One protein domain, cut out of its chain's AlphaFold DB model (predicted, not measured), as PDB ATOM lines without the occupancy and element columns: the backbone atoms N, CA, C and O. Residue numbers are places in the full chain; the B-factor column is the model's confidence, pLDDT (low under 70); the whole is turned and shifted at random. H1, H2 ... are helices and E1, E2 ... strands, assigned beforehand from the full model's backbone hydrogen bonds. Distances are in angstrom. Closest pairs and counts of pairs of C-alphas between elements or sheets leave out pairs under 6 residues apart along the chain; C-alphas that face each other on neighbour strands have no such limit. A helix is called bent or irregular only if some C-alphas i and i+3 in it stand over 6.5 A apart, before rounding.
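Overview. This is residues 48 to 136 of the 147 residues of an uncharacterized protein of Mytilus galloprovincialis (UniProt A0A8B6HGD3). A small two-stranded hairpin, E1 and E2, makes one end of an elongated model, and a helical hairpin of two long helices, H3 and H4, reaches to the other end. H1 runs off from H3 about perpendicular to it, and short H2 lies near the far end of H1 and near E1. The 89 printed residues hold four named helices and two named strands, in the order H1, H2, E1, E2, H3, H4; the sheet, E1 - E2, is antiparallel and the class is mostly helix. The whole is only just loose, close to compact, with a radius of gyration of the C-alphas of 14.8 A, and spans 50 by 27 by 20 A.

Along the chain. Begin at the sheet: E1 is residues 73 to 75 and E2 residues 83 to 85. Find C-alpha 87 at (231.690, 254.588, 260.663); from there H3, residues 87 to 106, runs 27.7 A. H4, residues 111 to 127, covers 24.5 A and ends at C-alpha 127, (247.909, 241.838, 249.582). Look back to C-alpha 48 at (232.363, 259.614, 251.301), where H1, residues 48 to 61, begins its 20.0 A. H2, residues 63 to 68, spans 10.2 A and is neither bent nor irregular, but only just: C-alphas 64 and 67 are 6.1 A apart.

Arrangement. In the hairpin of E1 and E2, the strands are antiparallel at 146 degrees; look for N 74 and O 84, 2.9 A apart, and N 84 and O 74, 2.8 A apart, both within hydrogen-bond range. The closest C-alphas of H2 and E1 are those of Lys 66 and Val 73, 6.0 A apart. H1 and H2 are close but not clearly touching, with the closest C-alphas, of Phe 59 and Lys 66, 6.2 A apart. H1 and H3 touch, about perpendicular at 78 degrees; H3 does so with residues 90 to 98 alone, and the closest C-alphas are those of Gly 51 and Ala 94, 4.5 A. H3, with residues 100 to 104 alone, touches residues 114 to 121 of H4, closest at the C-alphas of Ala 104 and Leu 114, 5.7 A; this helical hairpin has a shallow tilt of 27 degrees, opposite ways. H1 and H4 are apart. In H1, H3 and H4 every O i to N i+4 pair is within hydrogen-bond range; in H2 it is 0 of 2, beside 3 of 3 O i to N i+3 pairs.

Size, cuts and confidence. The two C-alphas farthest apart, of Glu 78 and Glu 110, are 50.6 A apart. The printed part has no cut, and no link is long. The mean pLDDT of the printed part is 86.3; look for values under 70 at residues 132 to 136.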
ATOM      1  N   GLY A  48     232.419 260.155 249.948       90.94
ATOM      2  CA  GLY A  48     232.363 259.614 251.301       90.94
ATOM      3  C   GLY A  48     230.975 259.082 251.620       90.94
ATOM      4  O   GLY A  48     230.828 257.922 252.013       90.94
ATOM      5  N   LYS A  49     229.949 259.904 251.397       92.06
ATOM      6  CA  LYS A  49     228.555 259.510 251.596       92.06
ATOM      7  C   LYS A  49     228.134 258.406 250.628       92.06
ATOM      8  O   LYS A  49     227.574 257.406 251.078       92.06
ATOM      9  N   LEU A  50     228.425 258.555 249.333       93.00
ATOM     10  CA  LEU A  50     228.108 257.545 248.317       93.00
ATOM     11  C   LEU A  50     228.760 256.203 248.663       93.00
ATOM     12  O   LEU A  50     228.100 255.165 248.683       93.00
ATOM     13  N   GLY A  51     230.047 256.232 249.004       93.31
ATOM     14  CA  GLY A  51     230.792 255.038 249.362       93.31
ATOM     15  C   GLY A  51     230.254 254.342 250.609       93.31
ATOM     16  O   GLY A  51     230.113 253.118 250.606       93.31
ATOM     17  N   VAL A  52     229.898 255.092 251.655       94.62
ATOM     18  CA  VAL A  52     229.267 254.516 252.852       94.62
ATOM     19  C   VAL A  52     227.942 253.844 252.496       94.62
ATOM     20  O   VAL A  52     227.717 252.720 252.933       94.62
ATOM     21  N   ILE A  53     227.094 254.474 251.674       93.12
ATOM     22  CA  ILE A  53     225.819 253.881 251.232       93.12
ATOM     23  C   ILE A  53     226.062 252.551 250.511       93.12
ATOM     24  O   ILE A  53     225.441 251.544 250.855       93.12
ATOM     25  N   VAL A  54     227.004 252.525 249.563       91.94
ATOM     26  CA  VAL A  54     227.351 251.312 248.807       91.94
ATOM     27  C   VAL A  54     227.837 250.202 249.736       91.94
ATOM     28  O   VAL A  54     227.368 249.070 249.628       91.94
ATOM     29  N   PHE A  55     228.732 250.499 250.679       93.06
ATOM     30  CA  PHE A  55     229.239 249.484 251.603       93.06
ATOM     31  C   PHE A  55     228.198 249.003 252.614       93.06
ATOM     32  O   PHE A  55     228.167 247.815 252.924       93.06
ATOM     33  N   MET A  56     227.343 249.892 253.124       91.94
ATOM     34  CA  MET A  56     226.247 249.496 254.010       91.94
ATOM     35  C   MET A  56     225.307 248.534 253.287       91.94
ATOM     36  O   MET A  56     225.036 247.451 253.804       91.94
ATOM     37  N   ARG A  57     224.919 248.863 252.048       90.44
ATOM     38  CA  ARG A  57     224.105 247.971 251.217       90.44
ATOM     39  C   ARG A  57     224.809 246.647 250.951       90.44
ATOM     40  O   ARG A  57     224.205 245.590 251.065       90.44
ATOM     41  N   PHE A  58     226.099 246.698 250.655       88.62
ATOM     42  CA  PHE A  58     226.902 245.514 250.405       88.62
ATOM     43  C   PHE A  58     226.998 244.585 251.629       88.62
ATOM     44  O   PHE A  58     226.938 243.368 251.497       88.62
ATOM     45  N   PHE A  59     227.095 245.137 252.837       89.06
ATOM     46  CA  PHE A  59     227.062 244.358 254.077       89.06
ATOM     47  C   PHE A  59     225.668 243.813 254.422       89.06
ATOM     48  O   PHE A  59     225.568 242.831 255.167       89.06
ATOM     49  N   GLU A  60     224.602 244.446 253.938       87.81
ATOM     50  CA  GLU A  60     223.233 243.936 254.048       87.81
ATOM     51  C   GLU A  60     222.992 242.762 253.099       87.81
ATOM     52  O   GLU A  60     222.463 241.742 253.541       87.81
ATOM     53  N   THR A  61     223.394 242.886 251.828       85.06
ATOM     54  CA  THR A  61     223.178 241.837 250.819       85.06
ATOM     55  C   THR A  61     224.126 240.657 250.996       85.06
ATOM     56  O   THR A  61     223.718 239.517 250.803       85.06
ATOM     57  N   GLU A  62     225.357 240.906 251.459       84.81
ATOM     58  CA  GLU A  62     226.400 239.888 251.621       84.81
ATOM     59  C   GLU A  62     226.987 239.886 253.051       84.81
ATOM     60  O   GLU A  62     228.126 240.320 253.275       84.81
ATOM     61  N   PRO A  63     226.249 239.381 254.063       86.25
ATOM     62  CA  PRO A  63     226.685 239.413 255.461       86.25
ATOM     63  C   PRO A  63     228.027 238.719 255.717       86.25
ATOM     64  O   PRO A  63     228.809 239.202 256.537       86.25
ATOM     65  N   ASP A  64     228.330 237.639 254.991       85.62
ATOM     66  CA  ASP A  64     229.573 236.867 255.134       85.62
ATOM     67  C   ASP A  64     230.822 237.719 254.876       85.62
ATOM     68  O   ASP A  64     231.897 237.484 255.443       85.62
ATOM     69  N   VAL A  65     230.684 238.766 254.059       85.44
ATOM     70  CA  VAL A  65     231.781 239.663 253.709       85.44
ATOM     71  C   VAL A  65     232.193 240.560 254.881       85.44
ATOM     72  O   VAL A  65     233.349 240.981 254.933       85.44
ATOM     73  N   LYS A  66     231.331 240.784 255.882       88.31
ATOM     74  CA  LYS A  66     231.680 241.547 257.099       88.31
ATOM     75  C   LYS A  66     232.952 241.016 257.769       88.31
ATOM     76  O   LYS A  66     233.795 241.799 258.205       88.31
ATOM     77  N   SER A  67     233.146 239.694 257.747       86.75
ATOM     78  CA  SER A  67     234.331 239.019 258.299       86.75
ATOM     79  C   SER A  67     235.658 239.428 257.638       86.75
ATOM     80  O   SER A  67     236.720 239.306 258.250       86.75
ATOM     81  N   LEU A  68     235.618 239.958 256.412       86.75
ATOM     82  CA  LEU A  68     236.796 240.414 255.662       86.75
ATOM     83  C   LEU A  68     237.250 241.820 256.060       86.75
ATOM     84  O   LEU A  68     238.335 242.255 255.665       86.75
ATOM     85  N   PHE A  69     236.442 242.528 256.851       89.62
ATOM     86  CA  PHE A  69     236.702 243.893 257.285       89.62
ATOM     87  C   PHE A  69     236.866 243.995 258.810       89.62
ATOM     88  O   PHE A  69     236.257 244.870 259.413       89.62
ATOM     89  N   PRO A  70     237.739 243.205 259.467       89.06
ATOM     90  CA  PRO A  70     237.821 243.143 260.935       89.06
ATOM     91  C   PRO A  70     238.260 244.459 261.606       89.06
ATOM     92  O   PRO A  70     238.141 244.620 262.817       89.06
ATOM     93  N   LYS A  71     238.805 245.412 260.834       88.81
ATOM     94  CA  LYS A  71     239.140 246.763 261.318       88.81
ATOM     95  C   LYS A  71     237.949 247.727 261.310       88.81
ATOM     96  O   LYS A  71     238.037 248.765 261.953       88.81
ATOM     97  N   ILE A  72     236.902 247.405 260.554       91.62
ATOM     98  CA  ILE A  72     235.721 248.248 260.333       91.62
ATOM     99  C   ILE A  72     234.498 247.614 260.993       91.62
ATOM    100  O   ILE A  72     233.729 248.306 261.643       91.62
ATOM    101  N   VAL A  73     234.331 246.302 260.839       91.69
ATOM    102  CA  VAL A  73     233.181 245.542 261.316       91.69
ATOM    103  C   VAL A  73     233.648 244.569 262.394       91.69
ATOM    104  O   VAL A  73     234.580 243.789 262.179       91.69
ATOM    105  N   ARG A  74     233.030 244.649 263.571       90.62
ATOM    106  CA  ARG A  74     233.395 243.891 264.779       90.62
ATOM    107  C   ARG A  74     232.140 243.243 265.352       90.62
ATOM    108  O   ARG A  74     231.055 243.793 265.197       90.62
ATOM    109  N   MET A  75     232.268 242.098 266.016       86.50
ATOM    110  CA  MET A  75     231.133 241.552 266.766       86.50
ATOM    111  C   MET A  75     230.813 242.492 267.933       86.50
ATOM    112  O   MET A  75     231.739 242.940 268.612       86.50
ATOM    113  N   ASN A  76     229.538 242.797 268.158       85.81
ATOM    114  CA  ASN A  76     229.133 243.640 269.275       85.81
ATOM    115  C   ASN A  76     229.370 242.892 270.608       85.81
ATOM    116  O   ASN A  76     229.022 241.718 270.758       85.81
ATOM    117  N   ASN A  77     230.000 243.573 271.570       81.88
ATOM    118  CA  ASN A  77     230.369 242.993 272.866       81.88
ATOM    119  C   ASN A  77     229.168 242.786 273.807       81.88
ATOM    120  O   ASN A  77     229.219 241.913 274.673       81.88
ATOM    121  N   GLU A  78     228.113 243.587 273.658       84.44
ATOM    122  CA  GLU A  78     226.886 243.548 274.462       84.44
ATOM    123  C   GLU A  78     225.870 242.554 273.884       84.44
ATOM    124  O   GLU A  78     225.224 241.821 274.633       84.44
ATOM    125  N   ASN A  79     225.772 242.480 272.554       84.19
ATOM    126  CA  ASN A  79     224.932 241.520 271.845       84.19
ATOM    127  C   ASN A  79     225.715 240.831 270.720       84.19
ATOM    128  O   ASN A  79     225.799 241.341 269.607       84.19
ATOM    129  N   GLN A  80     226.221 239.622 270.973       80.19
ATOM    130  CA  GLN A  80     227.019 238.859 269.998       80.19
ATOM    131  C   GLN A  80     226.240 238.405 268.747       80.19
ATOM    132  O   GLN A  80     226.808 237.756 267.872       80.19
ATOM    133  N   LEU A  81     224.941 238.708 268.657       80.12
ATOM    134  CA  LEU A  81     224.132 238.501 267.454       80.12
ATOM    135  C   LEU A  81     224.179 239.708 266.500       80.12
ATOM    136  O   LEU A  81     223.683 239.620 265.377       80.12
ATOM    137  N   GLU A  82     224.773 240.824 266.927       82.50
ATOM    138  CA  GLU A  82     224.861 242.070 266.169       82.50
ATOM    139  C   GLU A  82     226.308 242.419 265.801       82.50
ATOM    140  O   GLU A  82     227.268 242.083 266.495       82.50
ATOM    141  N   TRP A  83     226.459 243.140 264.689       86.81
ATOM    142  CA  TRP A  83     227.741 243.670 264.235       86.81
ATOM    143  C   TRP A  83     227.820 245.167 264.523       86.81
ATOM    144  O   TRP A  83     226.916 245.923 264.174       86.81
ATOM    145  N   GLU A  84     228.932 245.602 265.101       91.31
ATOM    146  CA  GLU A  84     229.277 247.009 265.261       91.31
ATOM    147  C   GLU A  84     230.122 247.478 264.067       91.31
ATOM    148  O   GLU A  84     231.079 246.808 263.665       91.31
ATOM    149  N   ILE A  85     229.770 248.635 263.499       92.69
ATOM    150  CA  ILE A  85     230.466 249.241 262.358       92.69
ATOM    151  C   ILE A  85     231.128 250.548 262.798       92.69
ATOM    152  O   ILE A  85     230.455 251.505 263.183       92.69
ATOM    153  N   ASP A  86     232.448 250.607 262.662       94.94
ATOM    154  CA  ASP A  86     233.250 251.815 262.820       94.94
ATOM    155  C   ASP A  86     233.035 252.733 261.605       94.94
ATOM    156  O   ASP A  86     233.626 252.542 260.538       94.94
ATOM    157  N   LYS A  87     232.127 253.704 261.755       92.56
ATOM    158  CA  LYS A  87     231.690 254.588 260.663       92.56
ATOM    159  C   LYS A  87     232.822 255.449 260.104       92.56
ATOM    160  O   LYS A  87     232.873 255.650 258.893       92.56
ATOM    161  N   ASP A  88     233.751 255.893 260.945       93.94
ATOM    162  CA  ASP A  88     234.873 256.736 260.521       93.94
ATOM    163  C   ASP A  88     235.876 255.937 259.681       93.94
ATOM    164  O   ASP A  88     236.359 256.403 258.643       93.94
ATOM    165  N   MET A  89     236.192 254.711 260.108       94.62
ATOM    166  CA  MET A  89     237.045 253.810 259.330       94.62
ATOM    167  C   MET A  89     236.353 253.344 258.051       94.62
ATOM    168  O   MET A  89     237.013 253.239 257.012       94.62
ATOM    169  N   LEU A  90     235.039 253.107 258.108       94.88
ATOM    170  CA  LEU A  90     234.246 252.780 256.931       94.88
ATOM    171  C   LEU A  90     234.293 253.913 255.910       94.88
ATOM    172  O   LEU A  90     234.615 253.654 254.755       94.88
ATOM    173  N   GLN A  91     234.044 255.155 256.325       94.88
ATOM    174  CA  GLN A  91     234.058 256.309 255.428       94.88
ATOM    175  C   GLN A  91     235.429 256.495 254.770       94.88
ATOM    176  O   GLN A  91     235.506 256.675 253.557       94.88
ATOM    177  N   LYS A  92     236.526 256.374 255.530       94.44
ATOM    178  CA  LYS A  92     237.888 256.436 254.964       94.44
ATOM    179  C   LYS A  92     238.125 255.350 253.921       94.44
ATOM    180  O   LYS A  92     238.674 255.627 252.859       94.44
ATOM    181  N   HIS A  93     237.721 254.113 254.218       93.50
ATOM    182  CA  HIS A  93     237.873 253.014 253.272       93.50
ATOM    183  C   HIS A  93     237.012 253.212 252.020       93.50
ATOM    184  O   HIS A  93     237.485 252.993 250.906       93.50
ATOM    185  N   ALA A  94     235.776 253.660 252.216       93.38
ATOM    186  CA  ALA A  94     234.808 253.928 251.173       93.38
ATOM    187  C   ALA A  94     235.300 255.000 250.191       93.38
ATOM    188  O   ALA A  94     235.236 254.771 248.987       93.38
ATOM    189  N   ILE A  95     235.881 256.099 250.689       94.44
ATOM    190  CA  ILE A  95     236.506 257.133 249.849       94.44
ATOM    191  C   ILE A  95     237.597 256.516 248.973       94.44
ATOM    192  O   ILE A  95     237.530 256.648 247.758       94.44
ATOM    193  N   SER A  96     238.541 255.761 249.549       90.88
ATOM    194  CA  SER A  96     239.632 255.157 248.766       90.88
ATOM    195  C   SER A  96     239.142 254.208 247.668       90.88
ATOM    196  O   SER A  96     239.766 254.096 246.614       90.88
ATOM    197  N   VAL A  97     238.042 253.487 247.908       91.00
ATOM    198  CA  VAL A  97     237.434 252.611 246.897       91.00
ATOM    199  C   VAL A  97     236.744 253.430 245.810       91.00
ATOM    200  O   VAL A  97     236.919 253.127 244.631       91.00
ATOM    201  N   MET A  98     236.005 254.472 246.190       93.31
ATOM    202  CA  MET A  98     235.307 255.343 245.245       93.31
ATOM    203  C   MET A  98     236.268 256.181 244.392       93.31
ATOM    204  O   MET A  98     236.008 256.364 243.210       93.31
ATOM    205  N   GLU A  99     237.412 256.601 244.933       91.88
ATOM    206  CA  GLU A  99     238.499 257.230 244.166       91.88
ATOM    207  C   GLU A  99     239.078 256.270 243.118       91.88
ATOM    208  O   GLU A  99     239.258 256.639 241.960       91.88
ATOM    209  N   GLY A 100     239.332 255.011 243.500       88.81
ATOM    210  CA  GLY A 100     239.804 253.986 242.566       88.81
ATOM    211  C   GLY A 100     238.781 253.657 241.476       88.81
ATOM    212  O   GLY A 100     239.159 253.446 240.324       88.81
ATOM    213  N   LEU A 101     237.491 253.640 241.826       91.19
ATOM    214  CA  LEU A 101     236.400 253.477 240.868       91.19
ATOM    215  C   LEU A 101     236.315 254.672 239.911       91.19
ATOM    216  O   LEU A 101     236.225 254.461 238.706       91.19
ATOM    217  N   GLY A 102     236.411 255.899 240.428       91.50
ATOM    218  CA  GLY A 102     236.428 257.115 239.618       91.50
ATOM    219  C   GLY A 102     237.575 257.117 238.614       91.50
ATOM    220  O   GLY A 102     237.333 257.282 237.425       91.50
ATOM    221  N   ALA A 103     238.794 256.789 239.054       90.06
ATOM    222  CA  ALA A 103     239.946 256.667 238.160       90.06
ATOM    223  C   ALA A 103     239.743 255.608 237.058       90.06
ATOM    224  O   ALA A 103     240.235 255.770 235.942       90.06
ATOM    225  N   ALA A 104     239.024 254.518 237.347       89.06
ATOM    226  CA  ALA A 104     238.679 253.514 236.344       89.06
ATOM    227  C   ALA A 104     237.605 254.021 235.363       89.06
ATOM    228  O   ALA A 104     237.730 253.791 234.167       89.06
ATOM    229  N   VAL A 105     236.574 254.722 235.846       91.88
ATOM    230  CA  VAL A 105     235.516 255.305 234.999       91.88
ATOM    231  C   VAL A 105     236.074 256.392 234.078       91.88
ATOM    232  O   VAL A 105     235.781 256.414 232.882       91.88
ATOM    233  N   GLU A 106     236.919 257.264 234.617       90.25
ATOM    234  CA  GLU A 106     237.535 258.374 233.887       90.25
ATOM    235  C   GLU A 106     238.530 257.901 232.817       90.25
ATOM    236  O   GLU A 106     238.833 258.662 231.913       90.25
ATOM    237  N   SER A 107     238.989 256.645 232.875       88.94
ATOM    238  CA  SER A 107     239.954 256.072 231.925       88.94
ATOM    239  C   SER A 107     239.386 255.001 230.996       88.94
ATOM    240  O   SER A 107     240.136 254.260 230.359       88.94
ATOM    241  N   LEU A 108     238.060 254.883 230.909       88.12
ATOM    242  CA  LEU A 108     237.401 253.870 230.078       88.12
ATOM    243  C   LEU A 108     237.727 253.988 228.578       88.12
ATOM    244  O   LEU A 108     237.665 252.986 227.863       88.12
ATOM    245  N   ASP A 109     238.080 255.179 228.105       86.00
ATOM    246  CA  ASP A 109     238.545 255.465 226.744       86.00
ATOM    247  C   ASP A 109     240.061 255.232 226.551       86.00
ATOM    248  O   ASP A 109     240.521 255.056 225.418       86.00
ATOM    249  N   GLU A 110     240.827 255.116 227.640       85.31
ATOM    250  CA  GLU A 110     242.276 254.892 227.664       85.31
ATOM    251  C   GLU A 110     242.642 253.469 228.133       85.31
ATOM    252  O   GLU A 110     243.024 253.223 229.280       85.31
ATOM    253  N   SER A 111     242.587 252.501 227.210       78.12
ATOM    254  CA  SER A 111     242.765 251.068 227.514       78.12
ATOM    255  C   SER A 111     244.027 250.712 228.316       78.12
ATOM    256  O   SER A 111     243.979 249.811 229.156       78.12
ATOM    257  N   ASP A 112     245.158 251.370 228.054       81.62
ATOM    258  CA  ASP A 112     246.415 251.091 228.757       81.62
ATOM    259  C   ASP A 112     246.406 251.658 230.182       81.62
ATOM    260  O   ASP A 112     246.876 251.004 231.120       81.62
ATOM    261  N   PHE A 113     245.826 252.847 230.373       82.50
ATOM    262  CA  PHE A 113     245.692 253.451 231.693       82.50
ATOM    263  C   PHE A 113     244.700 252.665 232.553       82.50
ATOM    264  O   PHE A 113     245.033 252.312 233.688       82.50
ATOM    265  N   LEU A 114     243.542 252.290 231.998       84.69
ATOM    266  CA  LEU A 114     242.569 251.461 232.709       84.69
ATOM    267  C   LEU A 114     243.185 250.137 233.168       84.69
ATOM    268  O   LEU A 114     242.967 249.704 234.302       84.69
ATOM    269  N   ASN A 115     243.991 249.498 232.316       84.19
ATOM    270  CA  ASN A 115     244.689 248.269 232.683       84.19
ATOM    271  C   ASN A 115     245.622 248.491 233.887       84.19
ATOM    272  O   ASN A 115     245.611 247.703 234.833       84.19
ATOM    273  N   ASN A 116     246.373 249.595 233.910       84.62
ATOM    274  CA  ASN A 116     247.240 249.938 235.040       84.62
ATOM    275  C   ASN A 116     246.446 250.181 236.336       84.62
ATOM    276  O   ASN A 116     246.837 249.679 237.397       84.62
ATOM    277  N   VAL A 117     245.311 250.886 236.255       81.62
ATOM    278  CA  VAL A 117     244.394 251.092 237.391       81.62
ATOM    279  C   VAL A 117     243.888 249.747 237.918       81.62
ATOM    280  O   VAL A 117     244.021 249.451 239.109       81.62
ATOM    281  N   MET A 118     243.391 248.882 237.031       82.94
ATOM    282  CA  MET A 118     242.871 247.560 237.389       82.94
ATOM    283  C   MET A 118     243.937 246.656 238.016       82.94
ATOM    284  O   MET A 118     243.669 245.983 239.018       82.94
ATOM    285  N   VAL A 119     245.162 246.662 237.483       85.19
ATOM    286  CA  VAL A 119     246.293 245.917 238.055       85.19
ATOM    287  C   VAL A 119     246.612 246.414 239.466       85.19
ATOM    288  O   VAL A 119     246.766 245.595 240.375       85.19
ATOM    289  N   SER A 120     246.661 247.729 239.684       82.12
ATOM    290  CA  SER A 120     246.921 248.324 241.004       82.12
ATOM    291  C   SER A 120     245.851 247.938 242.040       82.12
ATOM    292  O   SER A 120     246.165 247.488 243.155       82.12
ATOM    293  N   ILE A 121     244.574 248.017 241.653       82.31
ATOM    294  CA  ILE A 121     243.445 247.588 242.489       82.31
ATOM    295  C   ILE A 121     243.561 246.092 242.805       82.31
ATOM    296  O   ILE A 121     243.456 245.690 243.970       82.31
ATOM    297  N   GLY A 122     243.833 245.259 241.799       83.25
ATOM    298  CA  GLY A 122     244.008 243.816 241.961       83.25
ATOM    299  C   GLY A 122     245.143 243.461 242.926       83.25
ATOM    300  O   GLY A 122     244.953 242.654 243.838       83.25
ATOM    301  N   GLN A 123     246.300 244.116 242.799       84.31
ATOM    302  CA  GLN A 123     247.440 243.925 243.703       84.31
ATOM    303  C   GLN A 123     247.087 244.264 245.157       84.31
ATOM    304  O   GLN A 123     247.504 243.557 246.080       84.31
ATOM    305  N   THR A 124     246.293 245.314 245.379       82.19
ATOM    306  CA  THR A 124     245.825 245.694 246.721       82.19
ATOM    307  C   THR A 124     244.941 244.611 247.340       82.19
ATOM    308  O   THR A 124     245.086 244.299 248.524       82.19
ATOM    309  N   HIS A 125     244.075 243.983 246.544       84.38
ATOM    310  CA  HIS A 125     243.219 242.884 246.995       84.38
ATOM    311  C   HIS A 125     244.017 241.605 247.289       84.38
ATOM    312  O   HIS A 125     243.779 240.960 248.312       84.38
ATOM    313  N   VAL A 126     245.024 241.285 246.468       82.88
ATOM    314  CA  VAL A 126     245.937 240.153 246.711       82.88
ATOM    315  C   VAL A 126     246.694 240.325 248.030       82.88
ATOM    316  O   VAL A 126     246.735 239.393 248.833       82.88
ATOM    317  N   LYS A 127     247.230 241.524 248.306       80.31
ATOM    318  CA  LYS A 127     247.909 241.838 249.582       80.31
ATOM    319  C   LYS A 127     247.004 241.661 250.805       80.31
ATOM    320  O   LYS A 127     247.500 241.434 251.901       80.31
ATOM    321  N   ARG A 128     245.685 241.771 250.627       75.81
ATOM    322  CA  ARG A 128     244.671 241.571 251.674       75.81
ATOM    323  C   ARG A 128     244.109 240.146 251.695       75.81
ATOM    324  O   ARG A 128     243.106 239.906 252.356       75.81
ATOM    325  N   HIS A 129     244.742 239.213 250.978       79.75
ATOM    326  CA  HIS A 129     244.334 237.810 250.859       79.75
ATOM    327  C   HIS A 129     242.899 237.613 250.337       79.75
ATOM    328  O   HIS A 129     242.275 236.580 250.585       79.75
ATOM    329  N   ILE A 130     242.385 238.577 249.566       78.25
ATOM    330  CA  ILE A 130     241.070 238.473 248.932       78.25
ATOM    331  C   ILE A 130     241.207 237.618 247.671       78.25
ATOM    332  O   ILE A 130     241.921 237.973 246.731       78.25
ATOM    333  N   LYS A 131     240.526 236.467 247.643       74.62
ATOM    334  CA  LYS A 131     240.546 235.570 246.479       74.62
ATOM    335  C   LYS A 131     239.726 236.182 245.333       74.62
ATOM    336  O   LYS A 131     238.637 236.689 245.591       74.62
ATOM    337  N   PRO A 132     240.143 236.047 244.060       66.69
ATOM    338  CA  PRO A 132     239.390 236.583 242.918       66.69
ATOM    339  C   PRO A 132     237.929 236.108 242.842       66.69
ATOM    340  O   PRO A 132     237.052 236.840 242.396       66.69
ATOM    341  N   GLN A 133     237.644 234.891 243.317       66.38
ATOM    342  CA  GLN A 133     236.286 234.332 243.392       66.38
ATOM    343  C   GLN A 133     235.353 235.161 244.288       66.38
ATOM    344  O   GLN A 133     234.162 235.238 244.017       66.38
ATOM    345  N   MET A 134     235.903 235.840 245.297       64.12
ATOM    346  CA  MET A 134     235.162 236.712 246.210       64.12
ATOM    347  C   MET A 134     234.806 238.060 245.567       64.12
ATOM    348  O   MET A 134     234.035 238.819 246.145       64.12
ATOM    349  N   LEU A 135     235.361 238.372 244.389       61.53
ATOM    350  CA  LEU A 135     235.026 239.554 243.590       61.53
ATOM    351  C   LEU A 135     234.080 239.204 242.427       61.53
ATOM    352  O   LEU A 135     233.200 239.988 242.094       61.53
ATOM    353  N   LYS A 136     234.211 237.999 241.846       55.66
ATOM    354  CA  LYS A 136     233.467 237.552 240.649       55.66
ATOM    355  C   LYS A 136     231.945 237.398 240.819       55.66
ATOM    356  O   LYS A 136     231.255 237.286 239.814       55.66
TER     357      LYS A 136